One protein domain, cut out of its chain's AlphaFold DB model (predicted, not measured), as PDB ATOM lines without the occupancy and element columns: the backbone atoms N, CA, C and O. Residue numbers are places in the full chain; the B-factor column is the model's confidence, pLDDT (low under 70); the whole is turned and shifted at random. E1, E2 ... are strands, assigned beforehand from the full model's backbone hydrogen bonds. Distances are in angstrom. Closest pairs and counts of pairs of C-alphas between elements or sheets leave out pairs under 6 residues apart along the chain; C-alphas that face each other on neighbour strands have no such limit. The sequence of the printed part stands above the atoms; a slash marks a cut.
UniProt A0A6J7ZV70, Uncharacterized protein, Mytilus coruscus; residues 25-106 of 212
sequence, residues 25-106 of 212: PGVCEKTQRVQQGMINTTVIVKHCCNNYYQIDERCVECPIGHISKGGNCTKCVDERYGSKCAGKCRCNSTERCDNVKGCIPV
ATOM      1  N   PRO A  25     216.097 136.561 294.608       80.12
ATOM      2  CA  PRO A  25     217.403 137.014 295.076       80.12
ATOM      3  C   PRO A  25     218.460 135.913 294.875       80.12
ATOM      4  O   PRO A  25     218.193 134.735 295.102       80.12
ATOM      5  N   GLY A  26     219.657 136.296 294.419       83.56
ATOM      6  CA  GLY A  26     220.776 135.365 294.247       83.56
ATOM      7  C   GLY A  26     220.925 134.714 292.868       83.56
ATOM      8  O   GLY A  26     221.668 133.741 292.766       83.56
ATOM      9  N   VAL A  27     220.283 135.229 291.812       89.31
ATOM     10  CA  VAL A  27     220.554 134.823 290.416       89.31
ATOM     11  C   VAL A  27     221.614 135.732 289.784       89.31
ATOM     12  O   VAL A  27     221.479 136.953 289.784       89.31
ATOM     13  N   CYS A  28     222.652 135.122 289.216       87.12
ATOM     14  CA  CYS A  28     223.758 135.757 288.511       87.12
ATOM     15  C   CYS A  28     223.786 135.315 287.039       87.12
ATOM     16  O   CYS A  28     223.391 134.202 286.687       87.12
ATOM     17  N   GLU A  29     224.293 136.179 286.162       89.88
ATOM     18  CA  GLU A  29     224.409 135.910 284.727       89.88
ATOM     19  C   GLU A  29     225.880 135.790 284.329       89.88
ATOM     20  O   GLU A  29     226.724 136.571 284.770       89.88
ATOM     21  N   LYS A  30     226.204 134.790 283.503       88.50
ATOM     22  CA  LYS A  30     227.536 134.635 282.915       88.50
ATOM     23  C   LYS A  30     227.412 134.502 281.407       88.50
ATOM     24  O   LYS A  30     226.688 133.642 280.909       88.50
ATOM     25  N   THR A  31     228.146 135.336 280.680       87.94
ATOM     26  CA  THR A  31     228.224 135.254 279.222       87.94
ATOM     27  C   THR A  31     229.211 134.162 278.836       87.94
ATOM     28  O   THR A  31     230.395 134.246 279.161       87.94
ATOM     29  N   GLN A  32     228.735 133.143 278.130       86.50
ATOM     30  CA  GLN A  32     229.578 132.117 277.532       86.50
ATOM     31  C   GLN A  32     229.643 132.341 276.023       86.50
ATOM     32  O   GLN A  32     228.617 132.519 275.365       86.50
ATOM     33  N   ARG A  33     230.857 132.361 275.467       85.00
ATOM     34  CA  ARG A  33     231.048 132.314 274.014       85.00
ATOM     35  C   ARG A  33     231.045 130.852 273.601       85.00
ATOM     36  O   ARG A  33     231.917 130.100 274.024       85.00
ATOM     37  N   VAL A  34     230.067 130.475 272.794       84.75
ATOM     38  CA  VAL A  34     229.962 129.139 272.219       84.75
ATOM     39  C   VAL A  34     230.363 129.244 270.751       84.75
ATOM     40  O   VAL A  34     229.816 130.064 270.010       84.75
ATOM     41  N   GLN A  35     231.339 128.434 270.343       83.00
ATOM     42  CA  GLN A  35     231.687 128.252 268.936       83.00
ATOM     43  C   GLN A  35     230.951 127.024 268.407       83.00
ATOM     44  O   GLN A  35     231.191 125.907 268.860       83.00
ATOM     45  N   GLN A  36     230.044 127.236 267.456       79.81
ATOM     46  CA  GLN A  36     229.427 126.170 266.669       79.81
ATOM     47  C   GLN A  36     229.721 126.454 265.195       79.81
ATOM     48  O   GLN A  36     229.096 127.309 264.569       79.81
ATOM     49  N   GLY A  37     230.728 125.768 264.648       81.88
ATOM     50  CA  GLY A  37     231.205 126.019 263.287       81.88
ATOM     51  C   GLY A  37     231.801 127.425 263.126       81.88
ATOM     52  O   GLY A  37     232.639 127.834 263.923       81.88
ATOM     53  N   MET A  38     231.364 128.170 262.100       64.94
ATOM     54  CA  MET A  38     231.830 129.541 261.804       64.94
ATOM     55  C   MET A  38     231.082 130.647 262.573       64.94
ATOM     56  O   MET A  38     231.387 131.827 262.401       64.94
ATOM     57  N   ILE A  39     230.093 130.302 263.404       80.94
ATOM     58  CA  ILE A  39     229.257 131.288 264.096       80.94
ATOM     59  C   ILE A  39     229.722 131.417 265.549       80.94
ATOM     60  O   ILE A  39     229.663 130.468 266.332       80.94
ATOM     61  N   ASN A  40     230.154 132.624 265.918       85.44
ATOM     62  CA  ASN A  40     230.432 132.993 267.303       85.44
ATOM     63  C   ASN A  40     229.133 133.472 267.958       85.44
ATOM     64  O   ASN A  40     228.701 134.599 267.713       85.44
ATOM     65  N   THR A  41     228.526 132.639 268.805       88.25
ATOM     66  CA  THR A  41     227.304 133.008 269.536       88.25
ATOM     67  C   THR A  41     227.613 133.223 271.012       88.25
ATOM     68  O   THR A  41     228.296 132.424 271.652       88.25
ATOM     69  N   THR A  42     227.104 134.313 271.580       89.31
ATOM     70  CA  THR A  42     227.127 134.557 273.027       89.31
ATOM     71  C   THR A  42     225.831 134.063 273.653       89.31
ATOM     72  O   THR A  42     224.762 134.587 273.348       89.31
ATOM     73  N   VAL A  43     225.933 133.089 274.552       90.38
ATOM     74  CA  VAL A  43     224.808 132.578 275.339       90.38
ATOM     75  C   VAL A  43     224.911 133.145 276.753       90.38
ATOM     76  O   VAL A  43     225.973 133.091 277.375       90.38
ATOM     77  N   ILE A  44     223.815 133.709 277.262       88.69
ATOM     78  CA  ILE A  44     223.723 134.174 278.652       88.69
ATOM     79  C   ILE A  44     223.219 133.006 279.495       88.69
ATOM     80  O   ILE A  44     222.076 132.576 279.350       88.69
ATOM     81  N   VAL A  45     224.076 132.487 280.372       88.62
ATOM     82  CA  VAL A  45     223.736 131.386 281.278       88.62
ATOM     83  C   VAL A  45     223.417 131.957 282.657       88.62
ATOM     84  O   VAL A  45     224.262 132.601 283.292       88.62
ATOM     85  N   LYS A  46     222.190 131.717 283.125       88.62
ATOM     86  CA  LYS A  46     221.749 132.065 284.482       88.62
ATOM     87  C   LYS A  46     222.191 130.977 285.456       88.62
ATOM     88  O   LYS A  46     222.021 129.795 285.177       88.62
ATOM     89  N   HIS A  47     222.765 131.376 286.581       88.69
ATOM     90  CA  HIS A  47     223.232 130.481 287.638       88.69
ATOM     91  C   HIS A  47     223.060 131.153 289.001       88.69
ATOM     92  O   HIS A  47     222.886 132.368 289.076       88.69
ATOM     93  N   CYS A  48     223.114 130.387 290.089       89.50
ATOM     94  CA  CYS A  48     223.087 130.985 291.420       89.50
ATOM     95  C   CYS A  48     224.406 131.695 291.731       89.50
ATOM     96  O   CYS A  48     225.490 131.191 291.432       89.50
ATOM     97  N   CYS A  49     224.300 132.881 292.323       88.56
ATOM     98  CA  CYS A  49     225.432 133.676 292.772       88.56
ATOM     99  C   CYS A  49     226.219 132.970 293.883       88.56
ATOM    100  O   CYS A  49     225.730 132.056 294.549       88.56
ATOM    101  N   ASN A  50     227.427 133.463 294.163       86.69
ATOM    102  CA  ASN A  50     228.190 133.018 295.326       86.69
ATOM    103  C   ASN A  50     227.360 133.164 296.613       86.69
ATOM    104  O   ASN A  50     226.704 134.183 296.831       86.69
ATOM    105  N   ASN A  51     227.461 132.159 297.485       88.38
ATOM    106  CA  ASN A  51     226.647 131.964 298.696       88.38
ATOM    107  C   ASN A  51     225.185 131.573 298.466       88.38
ATOM    108  O   ASN A  51     224.435 131.520 299.432       88.38
ATOM    109  N   TYR A  52     224.795 131.269 297.231       91.38
ATOM    110  CA  TYR A  52     223.494 130.694 296.921       91.38
ATOM    111  C   TYR A  52     223.659 129.319 296.275       91.38
ATOM    112  O   TYR A  52     224.646 129.055 295.583       91.38
ATOM    113  N   TYR A  53     222.689 128.443 296.498       90.94
ATOM    114  CA  TYR A  53     222.607 127.114 295.902       90.94
ATOM    115  C   TYR A  53     221.223 126.903 295.292       90.94
ATOM    116  O   TYR A  53     220.266 127.590 295.655       90.94
ATOM    117  N   GLN A  54     221.134 126.005 294.314       89.81
ATOM    118  CA  GLN A  54     219.904 125.790 293.561       89.81
ATOM    119  C   GLN A  54     219.041 124.719 294.237       89.81
ATOM    120  O   GLN A  54     219.487 123.589 294.413       89.81
ATOM    121  N   ILE A  55     217.800 125.071 294.576       89.12
ATOM    122  CA  ILE A  55     216.751 124.148 295.028       89.12
ATOM    123  C   ILE A  55     215.486 124.454 294.228       89.12
ATOM    124  O   ILE A  55     215.041 125.601 294.224       89.12
ATOM    125  N   ASP A  56     214.902 123.446 293.575       85.06
ATOM    126  CA  ASP A  56     213.618 123.554 292.862       85.06
ATOM    127  C   ASP A  56     213.533 124.803 291.964       85.06
ATOM    128  O   ASP A  56     212.660 125.657 292.130       85.06
ATOM    129  N   GLU A  57     214.518 124.949 291.069       82.38
ATOM    130  CA  GLU A  57     214.666 126.076 290.126       82.38
ATOM    131  C   GLU A  57     214.874 127.466 290.759       82.38
ATOM    132  O   GLU A  57     214.925 128.476 290.054       82.38
ATOM    133  N   ARG A  58     215.061 127.543 292.079       86.56
ATOM    134  CA  ARG A  58     215.287 128.793 292.814       86.56
ATOM    135  C   ARG A  58     216.669 128.816 293.451       86.56
ATOM    136  O   ARG A  58     217.206 127.788 293.850       86.56
ATOM    137  N   CYS A  59     217.236 130.011 293.563       89.38
ATOM    138  CA  CYS A  59     218.464 130.230 294.316       89.38
ATOM    139  C   CYS A  59     218.115 130.530 295.771       89.38
ATOM    140  O   CYS A  59     217.390 131.480 296.062       89.38
ATOM    141  N   VAL A  60     218.630 129.710 296.679       90.31
ATOM    142  CA  VAL A  60     218.446 129.845 298.127       90.31
ATOM    143  C   VAL A  60     219.788 130.205 298.749       90.31
ATOM    144  O   VAL A  60     220.825 129.704 298.320       90.31
ATOM    145  N   GLU A  61     219.789 131.108 299.726       91.06
ATOM    146  CA  GLU A  61     221.013 131.502 300.426       91.06
ATOM    147  C   GLU A  61     221.546 130.340 301.279       91.06
ATOM    148  O   GLU A  61     220.783 129.608 301.915       91.06
ATOM    149  N   CYS A  62     222.865 130.153 301.288       91.69
ATOM    150  CA  CYS A  62     223.509 129.149 302.122       91.69
ATOM    151  C   CYS A  62     223.313 129.466 303.614       91.69
ATOM    152  O   CYS A  62     223.385 130.633 304.012       91.69
ATOM    153  N   PRO A  63     223.125 128.438 304.459       93.19
ATOM    154  CA  PRO A  63     223.017 128.632 305.898       93.19
ATOM    155  C   PRO A  63     224.304 129.233 306.477       93.19
ATOM    156  O   PRO A  63     225.392 129.112 305.908       93.19
ATOM    157  N   ILE A  64     224.187 129.862 307.648       93.31
ATOM    158  CA  ILE A  64     225.325 130.452 308.366       93.31
ATOM    159  C   ILE A  64     226.414 129.384 308.573       93.31
ATOM    160  O   ILE A  64     226.121 128.215 308.837       93.31
ATOM    161  N   GLY A  65     227.677 129.773 308.398       91.81
ATOM    162  CA  GLY A  65     228.812 128.852 308.456       91.81
ATOM    163  C   GLY A  65     229.021 128.004 307.201       91.81
ATOM    164  O   GLY A  65     229.836 127.078 307.226       91.81
ATOM    165  N   HIS A  66     228.317 128.316 306.108       93.69
ATOM    166  CA  HIS A  66     228.508 127.693 304.803       93.69
ATOM    167  C   HIS A  66     228.715 128.736 303.692       93.69
ATOM    168  O   HIS A  66     228.241 129.871 303.763       93.69
ATOM    169  N   ILE A  67     229.412 128.318 302.638       91.44
ATOM    170  CA  ILE A  67     229.681 129.070 301.410       91.44
ATOM    171  C   ILE A  67     229.323 128.211 300.196       91.44
ATOM    172  O   ILE A  67     229.554 127.001 300.195       91.44
ATOM    173  N   SER A  68     228.762 128.829 299.154       89.88
ATOM    174  CA  SER A  68     228.461 128.117 297.907       89.88
ATOM    175  C   SER A  68     229.749 127.855 297.134       89.88
ATOM    176  O   SER A  68     230.431 128.798 296.720       89.88
ATOM    177  N   LYS A  69     230.078 126.577 296.941       84.19
ATOM    178  CA  LYS A  69     231.212 126.114 296.143       84.19
ATOM    179  C   LYS A  69     230.722 125.011 295.208       84.19
ATOM    180  O   LYS A  69     230.284 123.957 295.652       84.19
ATOM    181  N   GLY A  70     230.780 125.265 293.900       78.19
ATOM    182  CA  GLY A  70     230.348 124.289 292.891       78.19
ATOM    183  C   GLY A  70     228.840 124.009 292.890       78.19
ATOM    184  O   GLY A  70     228.437 122.895 292.586       78.19
ATOM    185  N   GLY A  71     228.013 124.991 293.261       80.94
ATOM    186  CA  GLY A  71     226.552 124.859 293.270       80.94
ATOM    187  C   GLY A  71     225.964 124.256 294.547       80.94
ATOM    188  O   GLY A  71     224.747 124.249 294.686       80.94
ATOM    189  N   ASN A  72     226.806 123.824 295.492       88.94
ATOM    190  CA  ASN A  72     226.394 123.300 296.793       88.94
ATOM    191  C   ASN A  72     226.950 124.155 297.937       88.94
ATOM    192  O   ASN A  72     228.027 124.745 297.823       88.94
ATOM    193  N   CYS A  73     226.240 124.191 299.065       91.31
ATOM    194  CA  CYS A  73     226.733 124.833 300.280       91.31
ATOM    195  C   CYS A  73     227.724 123.916 300.998       91.31
ATOM    196  O   CYS A  73     227.358 122.881 301.547       91.31
ATOM    197  N   THR A  74     228.986 124.323 301.019       92.31
ATOM    198  CA  THR A  74     230.058 123.667 301.773       92.31
ATOM    199  C   THR A  74     230.355 124.448 303.044       92.31
ATOM    200  O   THR A  74     230.191 125.667 303.052       92.31
ATOM    201  N   LYS A  75     230.800 123.780 304.113       92.38
ATOM    202  CA  LYS A  75     231.234 124.458 305.347       92.38
ATOM    203  C   LYS A  75     232.305 125.512 305.050       92.38
ATOM    204  O   LYS A  75     233.070 125.364 304.093       92.38
ATOM    205  N   CYS A  76     232.351 126.565 305.864       91.38
ATOM    206  CA  CYS A  76     233.430 127.545 305.802       91.38
ATOM    207  C   CYS A  76     234.797 126.862 305.883       91.38
ATOM    208  O   CYS A  76     234.963 125.860 306.576       91.38
ATOM    209  N   VAL A  77     235.760 127.423 305.149       87.88
ATOM    210  CA  VAL A  77     237.176 127.065 305.294       87.88
ATOM    211  C   VAL A  77     237.617 127.397 306.716       87.88
ATOM    212  O   VAL A  77     237.094 128.351 307.302       87.88
ATOM    213  N   ASP A  78     238.577 126.632 307.230       84.50
ATOM    214  CA  ASP A  78     239.171 126.847 308.544       84.50
ATOM    215  C   ASP A  78     239.514 128.327 308.771       84.50
ATOM    216  O   ASP A  78     239.918 129.056 307.859       84.50
ATOM    217  N   GLU A  79     239.302 128.775 310.007       89.94
ATOM    218  CA  GLU A  79     239.434 130.168 310.443       89.94
ATOM    219  C   GLU A  79     238.393 131.158 309.889       89.94
ATOM    220  O   GLU A  79     238.608 132.372 309.979       89.94
ATOM    221  N   ARG A  80     237.260 130.715 309.331       94.62
ATOM    222  CA  ARG A  80     236.177 131.627 308.922       94.62
ATOM    223  C   ARG A  80     234.820 131.262 309.493       94.62
ATOM    224  O   ARG A  80     234.503 130.095 309.673       94.62
ATOM    225  N   TYR A  81     234.001 132.282 309.736       95.25
ATOM    226  CA  TYR A  81     232.696 132.113 310.362       95.25
ATOM    227  C   TYR A  81     231.641 133.111 309.874       95.25
ATOM    228  O   TYR A  81     231.932 134.085 309.170       95.25
ATOM    229  N   GLY A  82     230.396 132.864 310.282       90.81
ATOM    230  CA  GLY A  82     229.265 133.759 310.074       90.81
ATOM    231  C   GLY A  82     228.599 133.599 308.707       90.81
ATOM    232  O   GLY A  82     228.786 132.608 307.995       90.81
ATOM    233  N   SER A  83     227.757 134.571 308.345       91.38
ATOM    234  CA  SER A  83     227.090 134.575 307.039       91.38
ATOM    235  C   SER A  83     228.128 134.744 305.928       91.38
ATOM    236  O   SER A  83     229.005 135.609 306.018       91.38
ATOM    237  N   LYS A  84     228.054 133.895 304.893       90.38
ATOM    238  CA  LYS A  84     228.962 133.918 303.727       90.38
ATOM    239  C   LYS A  84     230.443 133.737 304.079       90.38
ATOM    240  O   LYS A  84     231.311 134.124 303.296       90.38
ATOM    241  N   CYS A  85     230.743 133.195 305.263       92.44
ATOM    242  CA  CYS A  85     232.102 133.082 305.799       92.44
ATOM    243  C   CYS A  85     232.865 134.422 305.783       92.44
ATOM    244  O   CYS A  85     234.065 134.456 305.504       92.44
ATOM    245  N   ALA A  86     232.161 135.539 306.006       92.00
ATOM    246  CA  ALA A  86     232.753 136.875 305.954       92.00
ATOM    247  C   ALA A  86     233.647 137.175 307.170       92.00
ATOM    248  O   ALA A  86     234.578 137.974 307.071       92.00
ATOM    249  N   GLY A  87     233.381 136.532 308.312       93.88
ATOM    250  CA  GLY A  87     234.186 136.669 309.521       93.88
ATOM    251  C   GLY A  87     235.463 135.838 309.439       93.88
ATOM    252  O   GLY A  87     235.428 134.699 308.977       93.88
ATOM    253  N   LYS A  88     236.582 136.386 309.925       95.62
ATOM    254  CA  LYS A  88     237.823 135.636 310.164       95.62
ATOM    255  C   LYS A  88     237.987 135.396 311.662       95.62
ATOM    256  O   LYS A  88     237.921 136.341 312.446       95.62
ATOM    257  N   CYS A  89     238.218 134.152 312.051       95.12
ATOM    258  CA  CYS A  89     238.559 133.785 313.413       95.12
ATOM    259  C   CYS A  89     239.947 134.319 313.773       95.12
ATOM    260  O   CYS A  89     240.914 134.156 313.029       95.12
ATOM    261  N   ARG A  90     240.028 134.981 314.925       95.31
ATOM    262  CA  ARG A  90     241.270 135.441 315.561       95.31
ATOM    263  C   ARG A  90     241.234 135.006 317.020       95.31
ATOM    264  O   ARG A  90     241.167 135.838 317.917       95.31
ATOM    265  N   CYS A  91     241.130 133.699 317.209       93.19
ATOM    266  CA  CYS A  91     240.881 133.103 318.510       93.19
ATOM    267  C   CYS A  91     242.183 132.984 319.302       93.19
ATOM    268  O   CYS A  91     243.258 132.832 318.718       93.19
ATOM    269  N   ASN A  92     242.076 133.044 320.626       93.81
ATOM    270  CA  ASN A  92     243.202 132.773 321.512       93.81
ATOM    271  C   ASN A  92     243.522 131.269 321.552       93.81
ATOM    272  O   ASN A  92     242.736 130.438 321.105       93.81
ATOM    273  N   SER A  93     244.661 130.892 322.141       90.56
ATOM    274  CA  SER A  93     245.076 129.482 322.277       90.56
ATOM    275  C   SER A  93     244.112 128.617 323.105       90.56
ATOM    276  O   SER A  93     244.176 127.393 323.041       90.56
ATOM    277  N   THR A  94     243.216 129.239 323.872       89.56
ATOM    278  CA  THR A  94     242.178 128.586 324.682       89.56
ATOM    279  C   THR A  94     240.826 128.482 323.969       89.56
ATOM    280  O   THR A  94     239.844 128.028 324.561       89.56
ATOM    281  N   GLU A  95     240.754 128.890 322.702       93.00
ATOM    282  CA  GLU A  95     239.530 128.975 321.910       93.00
ATOM    283  C   GLU A  95     239.665 128.202 320.589       93.00
ATOM    284  O   GLU A  95     240.737 128.106 319.996       93.00
ATOM    285  N   ARG A  96     238.547 127.663 320.099       92.19
ATOM    286  CA  ARG A  96     238.419 127.050 318.775       92.19
ATOM    287  C   ARG A  96     237.515 127.894 317.885       92.19
ATOM    288  O   ARG A  96     236.585 128.540 318.362       92.19
ATOM    289  N   CYS A  97     237.770 127.859 316.582       92.94
ATOM    290  CA  CYS A  97     236.927 128.521 315.593       92.94
ATOM    291  C   CYS A  97     235.713 127.640 315.252       92.94
ATOM    292  O   CYS A  97     235.858 126.520 314.766       92.94
ATOM    293  N   ASP A  98     234.518 128.151 315.512       92.94
ATOM    294  CA  ASP A  98     233.239 127.606 315.085       92.94
ATOM    295  C   ASP A  98     232.738 128.349 313.845       92.94
ATOM    296  O   ASP A  98     232.676 129.578 313.818       92.94
ATOM    297  N   ASN A  99     232.325 127.604 312.821       91.12
ATOM    298  CA  ASN A  99     231.919 128.185 311.540       91.12
ATOM    299  C   ASN A  99     230.663 129.071 311.649       91.12
ATOM    300  O   ASN A  99     230.429 129.920 310.792       91.12
ATOM    301  N   VAL A 100     229.842 128.904 312.688       93.69
ATOM    302  CA  VAL A 100     228.631 129.707 312.894       93.69
ATOM    303  C   VAL A 100     228.926 130.888 313.816       93.69
ATOM    304  O   VAL A 100     228.593 132.024 313.474       93.69
ATOM    305  N   LYS A 101     229.557 130.626 314.965       92.56
ATOM    306  CA  LYS A 101     229.703 131.587 316.070       92.56
ATOM    307  C   LYS A 101     231.049 132.320 316.114       92.56
ATOM    308  O   LYS A 101     231.137 133.342 316.786       92.56
ATOM    309  N   GLY A 102     232.076 131.844 315.412       93.25
ATOM    310  CA  GLY A 102     233.437 132.374 315.521       93.25
ATOM    311  C   GLY A 102     234.198 131.737 316.678       93.25
ATOM    312  O   GLY A 102     234.177 130.522 316.828       93.25
ATOM    313  N   CYS A 103     234.901 132.519 317.491       93.81
ATOM    314  CA  CYS A 103     235.726 131.971 318.567       93.81
ATOM    315  C   CYS A 103     234.872 131.505 319.747       93.81
ATOM    316  O   CYS A 103     234.100 132.279 320.308       93.81
ATOM    317  N   ILE A 104     235.015 130.234 320.114       93.38
ATOM    318  CA  ILE A 104     234.359 129.633 321.277       93.38
ATOM    319  C   ILE A 104     235.405 128.938 322.161       93.38
ATOM    320  O   ILE A 104     236.377 128.407 321.626       93.38
ATOM    321  N   PRO A 105     235.240 128.902 323.494       92.12
ATOM    322  CA  PRO A 105     236.219 128.272 324.374       92.12
ATOM    323  C   PRO A 105     236.376 126.780 324.052       92.12
ATOM    324  O   PRO A 105     235.386 126.090 323.804       92.12
ATOM    325  N   VAL A 106     237.601 126.250 324.101       83.94
ATOM    326  CA  VAL A 106     237.864 124.809 323.887       83.94
ATOM    327  C   VAL A 106     237.161 123.956 324.952       83.94
ATOM    328  O   VAL A 106     236.691 122.863 324.651       83.94
TER     329      VAL A 106
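AT A GLANCE: This is residues 25 to 106 of the 212 residues of an uncharacterized protein of Mytilus coruscus (UniProt A0A6J7ZV70). What shape do these atoms draw? Four two-stranded hairpins are strung one after another along one long axis: the long hairpin of E1 and E2 is an arm at one end, the small hairpins E3-E4 and E5-E6 come next to each other in the middle, and the small hairpin E7-E8 is at the far end beyond a long link, with the tip of the arm, residues 35 to 40, sticking out free. How is it made up? The printed part has 82 residues with eight named strands, E1 to E8 in chain order, no named helix, and four separate antiparallel sheets of two strands each; the class is all strand. It is only just extended, close to loose, with a radius of gyration of the C-alphas of 18.1 A and spans of 64 by 25 by 14 A.

HOW THE PARTS SIT: How is the longest hairpin joined? E1, residues 27 to 36, and E2, residues 39 to 48, are antiparallel at 156 degrees, with N 28 and O 47 at 2.8 A and N 43 and O 32 at 2.9 A, within hydrogen-bond range. What comes near its base? E3, residues 52 to 55, and E4, residues 58 to 61, form an antiparallel hairpin with N 53 and O 60 at 2.9 A; the closest C-alphas of E2 and E4, those of Cys 48 and Cys 59, are 5.5 A apart. Which strands lie beyond? E5, residues 66 to 69, and E6, residues 72 to 75, form a hairpin with N 67 and O 74 at 2.8 A, and the closest C-alphas of E3 and E6, those of Tyr 53 and Asn 72, are 5.4 A apart. E7, residues 95 to 98, and E8, residues 102 to 105, form a hairpin with N 98 and O 102 at 2.7 A, and E6 and E7 are apart.

IN THESE COORDINATES: Where does the first strand begin? C-alpha 27 of E1 is at (220.554, 134.823, 290.416). How long are the strands? E1 measures 26.8 A and E2 28.0 A from first to last C-alpha, while the four-residue strands run from 9.2 A in E5 to 10.1 A in E8. Where does the last strand end? C-alpha 105 of E8 is at (236.219, 128.272, 324.374).

THE WHOLE: How far does it reach? The two C-alphas farthest apart, those of Met 38 and Thr 94, are 63.7 A apart. Are there cuts or long links? The printed part has no cut, and the one long link is residues 76 to 94, where residues 80 to 81 pair antiparallel with residues 87 to 88. Where is confidence low? Residue 38 is the one printed residue with pLDDT under 70, and the mean of the printed part is 89.1.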